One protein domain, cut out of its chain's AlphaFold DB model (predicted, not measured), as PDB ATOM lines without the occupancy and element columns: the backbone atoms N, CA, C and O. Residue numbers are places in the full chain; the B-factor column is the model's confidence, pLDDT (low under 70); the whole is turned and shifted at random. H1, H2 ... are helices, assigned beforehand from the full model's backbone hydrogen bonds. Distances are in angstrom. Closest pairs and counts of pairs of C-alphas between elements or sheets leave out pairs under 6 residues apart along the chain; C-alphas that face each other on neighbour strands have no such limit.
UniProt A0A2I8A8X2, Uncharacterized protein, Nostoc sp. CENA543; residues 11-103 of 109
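This is residues 11 to 103 of the 109 residues of an uncharacterized protein of Nostoc sp. CENA543 (UniProt A0A2I8A8X2). Three helices, H1, H2 and H3, make a loose triangle at one end, with H3 as the side that touches both others. From it the chain strings out through H4 and H5 into a long arm, residues 84 to 98, that ends in the short H6. The printed part has 93 residues with six named helices, H1 to H6 in order, and no named strand: all helix. It is extended, with a radius of gyration of the C-alphas of 24.0 A, and spans 65 by 34 by 25 A.

H1, residues 11 to 22, and H2, residues 24 to 38, are close but not clearly touching, about perpendicular at 86 degrees; their closest C-alphas, of Lys 20 and Leu 27, are 7.5 A apart. H3, residues 42 to 61, touches H2 with residues 42 to 49 alone, closest at the C-alphas of Ala 35 and Glu 42, 5.2 A, at a steep tilt of 60 degrees, opposite ways. H3 touches H1 with residues 53 to 61 alone, closest at the C-alphas of Leu 16 and Leu 54, 6.7 A, at a steep tilt of 52 degrees, opposite ways. H4, residues 65 to 68, and H5, residues 71 to 83, are near each other, with 6 pairs of C-alphas within 10 A. H6, residues 99 to 102, touches no helix. Every O i to N i+4 pair is within hydrogen-bond range in H1, H2 and H5, and 14 of 16 in H3; H4 and H6 are too short for such a pair.

H1 begins at C-alpha 11 (49.230, 27.715, 102.494) and is 16.2 A long, H2 21.0 A, H3 28.0 A and H5 18.3 A. H6 ends at C-alpha 102 (58.818, 25.011, 148.177).

The two C-alphas farthest apart, of Gln 25 and Asp 94, are 65.7 A apart. The printed part has no cut. The link from H5 to H6 is long, 15 residues; the other links are tight. Mean pLDDT of the printed part is 86.6, with residues 11 to 13 under 70.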
ATOM      1  N   SER A  11      50.210  28.783 102.259       59.38
ATOM      2  CA  SER A  11      49.230  27.715 102.494       59.38
ATOM      3  C   SER A  11      47.943  28.226 103.145       59.38
ATOM      4  O   SER A  11      46.872  27.703 102.868       59.38
ATOM      5  N   GLU A  12      48.017  29.274 103.969       64.69
ATOM      6  CA  GLU A  12      46.858  29.859 104.660       64.69
ATOM      7  C   GLU A  12      45.770  30.394 103.707       64.69
ATOM      8  O   GLU A  12      44.613  29.991 103.858       64.69
ATOM      9  N   PRO A  13      46.081  31.243 102.698       69.81
ATOM     10  CA  PRO A  13      45.054  31.741 101.784       69.81
ATOM     11  C   PRO A  13      44.495  30.641 100.872       69.81
ATOM     12  O   PRO A  13      43.332  30.710 100.484       69.81
ATOM     13  N   GLN A  14      45.295  29.616 100.557       72.19
ATOM     14  CA  GLN A  14      44.871  28.487  99.724       72.19
ATOM     15  C   GLN A  14      43.910  27.562 100.479       72.19
ATOM     16  O   GLN A  14      42.847  27.242  99.959       72.19
ATOM     17  N   LEU A  15      44.224  27.214 101.730       76.25
ATOM     18  CA  LEU A  15      43.349  26.404 102.584       76.25
ATOM     19  C   LEU A  15      42.037  27.126 102.906       76.25
ATOM     20  O   LEU A  15      40.977  26.505 102.928       76.25
ATOM     21  N   LEU A  16      42.086  28.443 103.131       77.06
ATOM     22  CA  LEU A  16      40.875  29.235 103.342       77.06
ATOM     23  C   LEU A  16      39.989  29.247 102.089       77.06
ATOM     24  O   LEU A  16      38.771  29.135 102.212       77.06
ATOM     25  N   HIS A  17      40.584  29.367 100.899       80.38
ATOM     26  CA  HIS A  17      39.852  29.298  99.634       80.38
ATOM     27  C   HIS A  17      39.200  27.926  99.434       80.38
ATOM     28  O   HIS A  17      38.010  27.853  99.143       80.38
ATOM     29  N   GLU A  18      39.945  26.848  99.676       84.06
ATOM     30  CA  GLU A  18      39.461  25.469  99.556       84.06
ATOM     31  C   GLU A  18      38.294  25.179 100.514       84.06
ATOM     32  O   GLU A  18      37.284  24.599 100.111       84.06
ATOM     33  N   ILE A  19      38.380  25.641 101.766       82.69
ATOM     34  CA  ILE A  19      37.297  25.511 102.755       82.69
ATOM     35  C   ILE A  19      36.067  26.311 102.324       82.69
ATOM     36  O   ILE A  19      34.948  25.807 102.427       82.69
ATOM     37  N   LYS A  20      36.258  27.544 101.835       83.75
ATOM     38  CA  LYS A  20      35.152  28.385 101.367       83.75
ATOM     39  C   LYS A  20      34.439  27.765 100.174       83.75
ATOM     40  O   LYS A  20      33.216  27.755 100.170       83.75
ATOM     41  N   GLU A  21      35.178  27.228  99.205       84.12
ATOM     42  CA  GLU A  21      34.588  26.556  98.044       84.12
ATOM     43  C   GLU A  21      33.856  25.275  98.447       84.12
ATOM     44  O   GLU A  21      32.684  25.106  98.107       84.12
ATOM     45  N   THR A  22      34.506  24.416  99.233       88.94
ATOM     46  CA  THR A  22      33.960  23.108  99.629       88.94
ATOM     47  C   THR A  22      32.710  23.236 100.497       88.94
ATOM     48  O   THR A  22      31.776  22.456 100.338       88.94
ATOM     49  N   HIS A  23      32.669  24.233 101.385       87.44
ATOM     50  CA  HIS A  23      31.597  24.410 102.369       87.44
ATOM     51  C   HIS A  23      30.747  25.660 102.110       87.44
ATOM     52  O   HIS A  23      30.236  26.292 103.038       87.44
ATOM     53  N   THR A  24      30.606  26.058 100.840       87.75
ATOM     54  CA  THR A  24      29.893  27.293 100.467       87.75
ATOM     55  C   THR A  24      28.463  27.320 101.026       87.75
ATOM     56  O   THR A  24      28.008  28.356 101.512       87.75
ATOM     57  N   GLN A  25      27.745  26.192 100.968       86.06
ATOM     58  CA  GLN A  25      26.342  26.111 101.391       86.06
ATOM     59  C   GLN A  25      26.193  26.210 102.913       86.06
ATOM     60  O   GLN A  25      25.328  26.934 103.408       86.06
ATOM     61  N   GLU A  26      27.055  25.529 103.663       89.69
ATOM     62  CA  GLU A  26      27.074  25.568 105.123       89.69
ATOM     63  C   GLU A  26      27.443  26.965 105.624       89.69
ATOM     64  O   GLU A  26      26.801  27.487 106.535       89.69
ATOM     65  N   LEU A  27      28.422  27.616 104.989       86.81
ATOM     66  CA  LEU A  27      28.815  28.984 105.334       86.81
ATOM     67  C   LEU A  27      27.693  29.994 105.073       86.81
ATOM     68  O   LEU A  27      27.509  30.918 105.868       86.81
ATOM     69  N   GLN A  28      26.906  29.807 104.011       86.94
ATOM     70  CA  GLN A  28      25.713  30.617 103.754       86.94
ATOM     71  C   GLN A  28      24.638  30.408 104.827       86.94
ATOM     72  O   GLN A  28      24.087  31.388 105.330       86.94
ATOM     73  N   GLN A  29      24.371  29.161 105.224       91.62
ATOM     74  CA  GLN A  29      23.415  28.869 106.298       91.62
ATOM     75  C   GLN A  29      23.862  29.455 107.641       91.62
ATOM     76  O   GLN A  29      23.051  30.047 108.352       91.62
ATOM     77  N   ILE A  30      25.149  29.346 107.974       88.75
ATOM     78  CA  ILE A  30      25.714  29.925 109.198       88.75
ATOM     79  C   ILE A  30      25.594  31.450 109.174       88.75
ATOM     80  O   ILE A  30      25.156  32.038 110.162       88.75
ATOM     81  N   ALA A  31      25.927  32.100 108.054       88.50
ATOM     82  CA  ALA A  31      25.791  33.549 107.917       88.50
ATOM     83  C   ALA A  31      24.333  34.008 108.097       88.50
ATOM     84  O   ALA A  31      24.088  34.984 108.807       88.50
ATOM     85  N   PHE A  32      23.375  33.277 107.520       88.81
ATOM     86  CA  PHE A  32      21.943  33.542 107.668       88.81
ATOM     87  C   PHE A  32      21.463  33.376 109.119       88.81
ATOM     88  O   PHE A  32      20.793  34.258 109.657       88.81
ATOM     89  N   LEU A  33      21.834  32.277 109.783       92.88
ATOM     90  CA  LEU A  33      21.456  32.029 111.178       92.88
ATOM     91  C   LEU A  33      22.034  33.090 112.115       92.88
ATOM     92  O   LEU A  33      21.326  33.612 112.975       92.88
ATOM     93  N   LEU A  34      23.300  33.460 111.922       87.81
ATOM     94  CA  LEU A  34      23.943  34.515 112.701       87.81
ATOM     95  C   LEU A  34      23.272  35.873 112.468       87.81
ATOM     96  O   LEU A  34      23.030  36.592 113.437       87.81
ATOM     97  N   ALA A  35      22.917  36.205 111.225       90.44
ATOM     98  CA  ALA A  35      22.165  37.416 110.895       90.44
ATOM     99  C   ALA A  35      20.799  37.448 111.604       90.44
ATOM    100  O   ALA A  35      20.446  38.445 112.237       90.44
ATOM    101  N   GLN A  36      20.071  36.327 111.588       90.25
ATOM    102  CA  GLN A  36      18.780  36.193 112.264       90.25
ATOM    103  C   GLN A  36      18.902  36.315 113.791       90.25
ATOM    104  O   GLN A  36      18.090  36.990 114.419       90.25
ATOM    105  N   MET A  37      19.916  35.691 114.396       89.38
ATOM    106  CA  MET A  37      20.125  35.715 115.850       89.38
ATOM    107  C   MET A  37      20.605  37.072 116.364       89.38
ATOM    108  O   MET A  37      20.246  37.478 117.467       89.38
ATOM    109  N   THR A  38      21.436  37.764 115.587       86.19
ATOM    110  CA  THR A  38      22.015  39.056 115.982       86.19
ATOM    111  C   THR A  38      21.171  40.246 115.525       86.19
ATOM    112  O   THR A  38      21.421  41.367 115.963       86.19
ATOM    113  N   ASN A  39      20.148  40.010 114.695       89.31
ATOM    114  CA  ASN A  39      19.323  41.033 114.051       89.31
ATOM    115  C   ASN A  39      20.154  42.012 113.190       89.31
ATOM    116  O   ASN A  39      19.807  43.182 113.031       89.31
ATOM    117  N   VAL A  40      21.277  41.520 112.660       87.38
ATOM    118  CA  VAL A  40      22.236  42.245 111.818       87.38
ATOM    119  C   VAL A  40      22.148  41.702 110.388       87.38
ATOM    120  O   VAL A  40      21.833  40.535 110.184       87.38
ATOM    121  N   SER A  41      22.424  42.529 109.374       85.00
ATOM    122  CA  SER A  41      22.426  42.078 107.977       85.00
ATOM    123  C   SER A  41      23.513  41.031 107.705       85.00
ATOM    124  O   SER A  41      24.632  41.119 108.216       85.00
ATOM    125  N   GLU A  42      23.221  40.075 106.819       80.81
ATOM    126  CA  GLU A  42      24.199  39.074 106.366       80.81
ATOM    127  C   GLU A  42      25.479  39.705 105.802       80.81
ATOM    128  O   GLU A  42      26.568  39.163 105.970       80.81
ATOM    129  N   GLU A  43      25.361  40.866 105.156       81.81
ATOM    130  CA  GLU A  43      26.491  41.614 104.601       81.81
ATOM    131  C   GLU A  43      27.490  42.040 105.686       81.81
ATOM    132  O   GLU A  43      28.698  42.017 105.465       81.81
ATOM    133  N   THR A  44      26.999  42.336 106.891       83.75
ATOM    134  CA  THR A  44      27.845  42.685 108.038       83.75
ATOM    135  C   THR A  44      28.411  41.436 108.719       83.75
ATOM    136  O   THR A  44      29.521  41.469 109.247       83.75
ATOM    137  N   VAL A  45      27.694  40.309 108.690       85.62
ATOM    138  CA  VAL A  45      28.130  39.040 109.305       85.62
ATOM    139  C   VAL A  45      29.245  38.365 108.501       85.62
ATOM    140  O   VAL A  45      30.190  37.839 109.089       85.62
ATOM    141  N   ARG A  46      29.183  38.414 107.165       84.62
ATOM    142  CA  ARG A  46      30.174  37.800 106.258       84.62
ATOM    143  C   ARG A  46      31.638  38.119 106.594       84.62
ATOM    144  O   ARG A  46      32.400  37.167 106.753       84.62
ATOM    145  N   PRO A  47      32.064  39.386 106.761       88.31
ATOM    146  CA  PRO A  47      33.456  39.685 107.103       88.31
ATOM    147  C   PRO A  47      33.864  39.150 108.484       88.31
ATOM    148  O   PRO A  47      35.020  38.776 108.675       88.31
ATOM    149  N   HIS A  48      32.934  39.063 109.440       87.00
ATOM    150  CA  HIS A  48      33.207  38.513 110.771       87.00
ATOM    151  C   HIS A  48      33.365  36.991 110.726       87.00
ATOM    152  O   HIS A  48      34.280  36.445 111.343       87.00
ATOM    153  N   LEU A  49      32.508  36.311 109.960       87.94
ATOM    154  CA  LEU A  49      32.620  34.876 109.715       87.94
ATOM    155  C   LEU A  49      33.934  34.547 108.995       87.94
ATOM    156  O   LEU A  49      34.643  33.630 109.396       87.94
ATOM    157  N   ASP A  50      34.307  35.343 107.994       87.06
ATOM    158  CA  ASP A  50      35.570  35.193 107.272       87.06
ATOM    159  C   ASP A  50      36.795  35.395 108.172       87.06
ATOM    160  O   ASP A  50      37.752  34.622 108.091       87.06
ATOM    161  N   ALA A  51      36.765  36.394 109.059       89.38
ATOM    162  CA  ALA A  51      37.824  36.611 110.040       89.38
ATOM    163  C   ALA A  51      37.932  35.443 111.035       89.38
ATOM    164  O   ALA A  51      39.037  35.000 111.351       89.38
ATOM    165  N   MET A  52      36.795  34.903 111.484       88.44
ATOM    166  CA  MET A  52      36.751  33.739 112.371       88.44
ATOM    167  C   MET A  52      37.307  32.486 111.686       88.44
ATOM    168  O   MET A  52      38.133  31.783 112.266       88.44
ATOM    169  N   LEU A  53      36.918  32.230 110.434       87.69
ATOM    170  CA  LEU A  53      37.456  31.125 109.641       87.69
ATOM    171  C   LEU A  53      38.963  31.262 109.442       87.69
ATOM    172  O   LEU A  53      39.689  30.286 109.618       87.69
ATOM    173  N   LEU A  54      39.448  32.468 109.138       87.00
ATOM    174  CA  LEU A  54      40.880  32.729 109.026       87.00
ATOM    175  C   LEU A  54      41.607  32.398 110.337       87.00
ATOM    176  O   LEU A  54      42.653  31.755 110.302       87.00
ATOM    177  N   GLN A  55      41.050  32.776 111.491       85.25
ATOM    178  CA  GLN A  55      41.637  32.443 112.793       85.25
ATOM    179  C   GLN A  55      41.646  30.935 113.079       85.25
ATOM    180  O   GLN A  55      42.640  30.432 113.599       85.25
ATOM    181  N   LEU A  56      40.583  30.210 112.720       85.19
ATOM    182  CA  LEU A  56      40.500  28.754 112.895       85.19
ATOM    183  C   LEU A  56      41.449  27.992 111.960       85.19
ATOM    184  O   LEU A  56      42.033  26.981 112.346       85.19
ATOM    185  N   VAL A  57      41.635  28.474 110.730       85.25
ATOM    186  CA  VAL A  57      42.641  27.922 109.812       85.25
ATOM    187  C   VAL A  57      44.039  28.206 110.348       85.25
ATOM    188  O   VAL A  57      44.870  27.301 110.398       85.25
ATOM    189  N   LYS A  58      44.284  29.432 110.814       82.31
ATOM    190  CA  LYS A  58      45.568  29.831 111.385       82.31
ATOM    191  C   LYS A  58      45.935  28.993 112.608       82.31
ATOM    192  O   LYS A  58      47.051  28.499 112.667       82.31
ATOM    193  N   SER A  59      45.007  28.749 113.532       77.06
ATOM    194  CA  SER A  59      45.271  27.902 114.705       77.06
ATOM    195  C   SER A  59      45.528  26.433 114.355       77.06
ATOM    196  O   SER A  59      46.218  25.737 115.094       77.06
ATOM    197  N   LYS A  60      45.007  25.949 113.220       72.69
ATOM    198  CA  LYS A  60      45.306  24.608 112.694       72.69
ATOM    199  C   LYS A  60      46.690  24.531 112.034       72.69
ATOM    200  O   LYS A  60      47.305  23.464 112.037       72.69
ATOM    201  N   VAL A  61      47.149  25.623 111.422       73.25
ATOM    202  CA  VAL A  61      48.415  25.687 110.672       73.25
ATOM    203  C   VAL A  61      49.590  26.062 111.579       73.25
ATOM    204  O   VAL A  61      50.648  25.435 111.500       73.25
ATOM    205  N   GLU A  62      49.414  27.044 112.461       77.44
ATOM    206  CA  GLU A  62      50.409  27.443 113.455       77.44
ATOM    207  C   GLU A  62      50.403  26.448 114.615       77.44
ATOM    208  O   GLU A  62      49.616  26.541 115.557       77.44
ATOM    209  N   ARG A  63      51.310  25.473 114.551       79.81
ATOM    210  CA  ARG A  63      51.578  24.603 115.693       79.81
ATOM    211  C   ARG A  63      52.358  25.361 116.770       79.81
ATOM    212  O   ARG A  63      53.174  26.225 116.436       79.81
ATOM    213  N   PRO A  64      52.161  25.025 118.054       85.12
ATOM    214  CA  PRO A  64      52.893  25.650 119.142       85.12
ATOM    215  C   PRO A  64      54.412  25.555 118.961       85.12
ATOM    216  O   PRO A  64      54.931  24.585 118.402       85.12
ATOM    217  N   PHE A  65      55.136  26.537 119.506       87.25
ATOM    218  CA  PHE A  65      56.604  26.574 119.473       87.25
ATOM    219  C   PHE A  65      57.221  25.259 119.970       87.25
ATOM    220  O   PHE A  65      58.146  24.743 119.354       87.25
ATOM    221  N   TYR A  66      56.664  24.656 121.024       86.12
ATOM    222  CA  TYR A  66      57.212  23.424 121.586       86.12
ATOM    223  C   TYR A  66      57.104  22.198 120.665       86.12
ATOM    224  O   TYR A  66      57.863  21.249 120.844       86.12
ATOM    225  N   GLU A  67      56.195  22.212 119.688       86.00
ATOM    226  CA  GLU A  67      56.033  21.121 118.718       86.00
ATOM    227  C   GLU A  67      56.897  21.300 117.467       86.00
ATOM    228  O   GLU A  67      57.158  20.332 116.755       86.00
ATOM    229  N   THR A  68      57.292  22.537 117.158       88.00
ATOM    230  CA  THR A  68      57.903  22.896 115.868       88.00
ATOM    231  C   THR A  68      59.338  23.373 115.975       88.00
ATOM    232  O   THR A  68      60.078  23.270 114.998       88.00
ATOM    233  N   ALA A  69      59.740  23.880 117.137       91.12
ATOM    234  CA  ALA A  69      61.063  24.437 117.325       91.12
ATOM    235  C   ALA A  69      62.138  23.351 117.315       91.12
ATOM    236  O   ALA A  69      62.045  22.308 117.970       91.12
ATOM    237  N   THR A  70      63.210  23.643 116.591       93.69
ATOM    238  CA  THR A  70      64.442  22.860 116.611       93.69
ATOM    239  C   THR A  70      65.173  23.009 117.953       93.69
ATOM    240  O   THR A  70      64.961  23.991 118.671       93.69
ATOM    241  N   PRO A  71      66.089  22.086 118.306       94.69
ATOM    242  CA  PRO A  71      66.885  22.212 119.528       94.69
ATOM    243  C   PRO A  71      67.644  23.545 119.641       94.69
ATOM    244  O   PRO A  71      67.711  24.123 120.723       94.69
ATOM    245  N   ASP A  72      68.167  24.072 118.531       95.25
ATOM    246  CA  ASP A  72      68.886  25.352 118.521       95.25
ATOM    247  C   ASP A  72      67.955  26.543 118.779       95.25
ATOM    248  O   ASP A  72      68.306  27.464 119.523       95.25
ATOM    249  N   GLU A  73      66.749  26.524 118.207       94.31
ATOM    250  CA  GLU A  73      65.725  27.546 118.453       94.31
ATOM    251  C   GLU A  73      65.247  27.512 119.902       94.31
ATOM    252  O   GLU A  73      65.091  28.564 120.521       94.31
ATOM    253  N   TRP A  74      65.108  26.316 120.473       95.75
ATOM    254  CA  TRP A  74      64.840  26.128 121.894       95.75
ATOM    255  C   TRP A  74      65.934  26.726 122.777       95.75
ATOM    256  O   TRP A  74      65.637  27.514 123.675       95.75
ATOM    257  N   VAL A  75      67.203  26.400 122.509       96.38
ATOM    258  CA  VAL A  75      68.342  26.941 123.269       96.38
ATOM    259  C   VAL A  75      68.377  28.463 123.178       96.38
ATOM    260  O   VAL A  75      68.659  29.140 124.170       96.38
ATOM    261  N   LYS A  76      68.089  29.016 121.999       97.12
ATOM    262  CA  LYS A  76      68.045  30.460 121.786       97.12
ATOM    263  C   LYS A  76      66.906  31.115 122.570       97.12
ATOM    264  O   LYS A  76      67.178  32.021 123.354       97.12
ATOM    265  N   ALA A  77      65.673  30.634 122.406       95.25
ATOM    266  CA  ALA A  77      64.500  31.172 123.093       95.25
ATOM    267  C   ALA A  77      64.662  31.103 124.618       95.25
ATOM    268  O   ALA A  77      64.366  32.066 125.327       95.25
ATOM    269  N   PHE A  78      65.222  30.003 125.124       94.94
ATOM    270  CA  PHE A  78      65.514  29.851 126.544       94.94
ATOM    271  C   PHE A  78      66.529  30.885 127.049       94.94
ATOM    272  O   PHE A  78      66.319  31.501 128.092       94.94
ATOM    273  N   LYS A  79      67.618  31.122 126.307       96.12
ATOM    274  CA  LYS A  79      68.624  32.134 126.674       96.12
ATOM    275  C   LYS A  79      68.054  33.549 126.662       96.12
ATOM    276  O   LYS A  79      68.393  34.341 127.543       96.12
ATOM    277  N   GLU A  80      67.216  33.868 125.681       96.50
ATOM    278  CA  GLU A  80      66.536  35.164 125.586       96.50
ATOM    279  C   GLU A  80      65.594  35.375 126.775       96.50
ATOM    280  O   GLU A  80      65.680  36.409 127.438       96.50
ATOM    281  N   TRP A  81      64.786  34.369 127.116       95.06
ATOM    282  CA  TRP A  81      63.916  34.396 128.293       95.06
ATOM    283  C   TRP A  81      64.706  34.522 129.606       95.06
ATOM    284  O   TRP A  81      64.404  35.370 130.442       95.06
ATOM    285  N   ALA A  82      65.779  33.748 129.783       93.00
ATOM    286  CA  ALA A  82      66.620  33.856 130.975       93.00
ATOM    287  C   ALA A  82      67.241  35.262 131.104       93.00
ATOM    288  O   ALA A  82      67.334  35.814 132.199       93.00
ATOM    289  N   SER A  83      67.614  35.871 129.976       93.19
ATOM    290  CA  SER A  83      68.252  37.192 129.935       93.19
ATOM    291  C   SER A  83      67.272  38.364 130.025       93.19
ATOM    292  O   SER A  83      67.714  39.485 130.279       93.19
ATOM    293  N   SER A  84      65.968  38.145 129.822       92.94
ATOM    294  CA  SER A  84      64.958  39.210 129.899       92.94
ATOM    295  C   SER A  84      64.638  39.638 131.332       92.94
ATOM    296  O   SER A  84      63.947  40.636 131.535       92.94
ATOM    297  N   HIS A  85      65.111  38.891 132.330       88.44
ATOM    298  CA  HIS A  85      64.859  39.179 133.733       88.44
ATOM    299  C   HIS A  85      65.771  40.291 134.260       88.44
ATOM    300  O   HIS A  85      66.917  40.475 133.842       88.44
ATOM    301  N   ARG A  86      65.243  41.037 135.229       89.56
ATOM    302  CA  ARG A  86      65.966  42.082 135.948       89.56
ATOM    303  C   ARG A  86      67.159  41.496 136.704       89.56
ATOM    304  O   ARG A  86      66.998  40.608 137.538       89.56
ATOM    305  N   LYS A  87      68.354  42.028 136.439       85.06
ATOM    306  CA  LYS A  87      69.606  41.578 137.077       85.06
ATOM    307  C   LYS A  87      69.755  42.038 138.527       85.06
ATOM    308  O   LYS A  87      70.639  41.559 139.223       85.06
ATOM    309  N   ASP A  88      68.918  42.973 138.960       90.19
ATOM    310  CA  ASP A  88      68.880  43.527 140.312       90.19
ATOM    311  C   ASP A  88      67.800  42.874 141.187       90.19
ATOM    312  O   ASP A  88      67.439  43.407 142.234       90.19
ATOM    313  N   THR A  89      67.268  41.726 140.759       85.00
ATOM    314  CA  THR A  89      66.303  40.964 141.553       85.00
ATOM    315  C   THR A  89      66.993  40.434 142.817       85.00
ATOM    316  O   THR A  89      68.030  39.775 142.692       85.00
ATOM    317  N   PRO A  90      66.462  40.713 144.023       87.94
ATOM    318  CA  PRO A  90      67.001  40.167 145.263       87.94
ATOM    319  C   PRO A  90      67.020  38.639 145.227       87.94
ATOM    320  O   PRO A  90      66.112  38.013 144.678       87.94
ATOM    321  N   LEU A  91      68.049  38.044 145.830       88.38
ATOM    322  CA  LEU A  91      68.084  36.600 146.025       88.38
ATOM    323  C   LEU A  91      66.986  36.188 147.010       88.38
ATOM    324  O   LEU A  91      66.688  36.917 147.957       88.38
ATOM    325  N   LEU A  92      66.404  35.017 146.765       88.88
ATOM    326  CA  LEU A  92      65.536  34.355 147.733       88.88
ATOM    327  C   LEU A  92      66.357  33.971 148.969       88.88
ATOM    328  O   LEU A  92      67.545  33.660 148.850       88.88
ATOM    329  N   ASP A  93      65.730  34.011 150.143       90.69
ATOM    330  CA  ASP A  93      66.356  33.529 151.371       90.69
ATOM    331  C   ASP A  93      66.478  31.993 151.382       90.69
ATOM    332  O   ASP A  93      65.841  31.286 150.595       90.69
ATOM    333  N   ASP A  94      67.319  31.479 152.283       89.56
ATOM    334  CA  ASP A  94      67.625  30.048 152.378       89.56
ATOM    335  C   ASP A  94      66.382  29.192 152.662       89.56
ATOM    336  O   ASP A  94      66.321  28.031 152.251       89.56
ATOM    337  N   TYR A  95      65.377  29.750 153.345       89.06
ATOM    338  CA  TYR A  95      64.126  29.055 153.636       89.06
ATOM    339  C   TYR A  95      63.253  28.948 152.380       89.06
ATOM    340  O   TYR A  95      62.788  27.853 152.062       89.06
ATOM    341  N   ALA A  96      63.118  30.030 151.616       88.19
ATOM    342  CA  ALA A  96      62.352  30.100 150.375       88.19
ATOM    343  C   ALA A  96      62.906  29.183 149.269       88.19
ATOM    344  O   ALA A  96      62.145  28.721 148.419       88.19
ATOM    345  N   VAL A  97      64.212  28.883 149.274       88.31
ATOM    346  CA  VAL A  97      64.822  27.885 148.366       88.31
ATOM    347  C   VAL A  97      64.896  26.476 148.961       88.31
ATOM    348  O   VAL A  97      65.305  25.535 148.275       88.31
ATOM    349  N   SER A  98      64.527  26.304 150.232       89.25
ATOM    350  CA  SER A  98      64.535  24.998 150.886       89.25
ATOM    351  C   SER A  98      63.375  24.127 150.401       89.25
ATOM    352  O   SER A  98      62.319  24.613 149.998       89.25
ATOM    353  N   ARG A  99      63.532  22.802 150.513       86.31
ATOM    354  CA  ARG A  99      62.444  21.855 150.223       86.31
ATOM    355  C   ARG A  99      61.191  22.153 151.063       86.31
ATOM    356  O   ARG A  99      60.097  22.015 150.538       86.31
ATOM    357  N   ALA A 100      61.368  22.573 152.318       85.56
ATOM    358  CA  ALA A 100      60.285  22.915 153.244       85.56
ATOM    359  C   ALA A 100      59.611  24.269 152.941       85.56
ATOM    360  O   ALA A 100      58.513  24.513 153.414       85.56
ATOM    361  N   GLY A 101      60.261  25.154 152.177       83.25
ATOM    362  CA  GLY A 101      59.658  26.401 151.693       83.25
ATOM    363  C   GLY A 101      58.986  26.265 150.322       83.25
ATOM    364  O   GLY A 101      58.075  27.021 150.011       83.25
ATOM    365  N   ILE A 102      59.421  25.305 149.493       85.75
ATOM    366  CA  ILE A 102      58.818  25.011 148.177       85.75
ATOM    367  C   ILE A 102      57.541  24.180 148.317       85.75
ATOM    368  O   ILE A 102      56.580  24.382 147.577       85.75
ATOM    369  N   TYR A 103      57.555  23.215 149.230       86.38
ATOM    370  CA  TYR A 103      56.377  22.449 149.596       86.38
ATOM    371  C   TYR A 103      55.921  23.003 150.936       86.38
ATOM    372  O   TYR A 103      56.582  22.732 151.934       86.38
TER     373      TYR A 103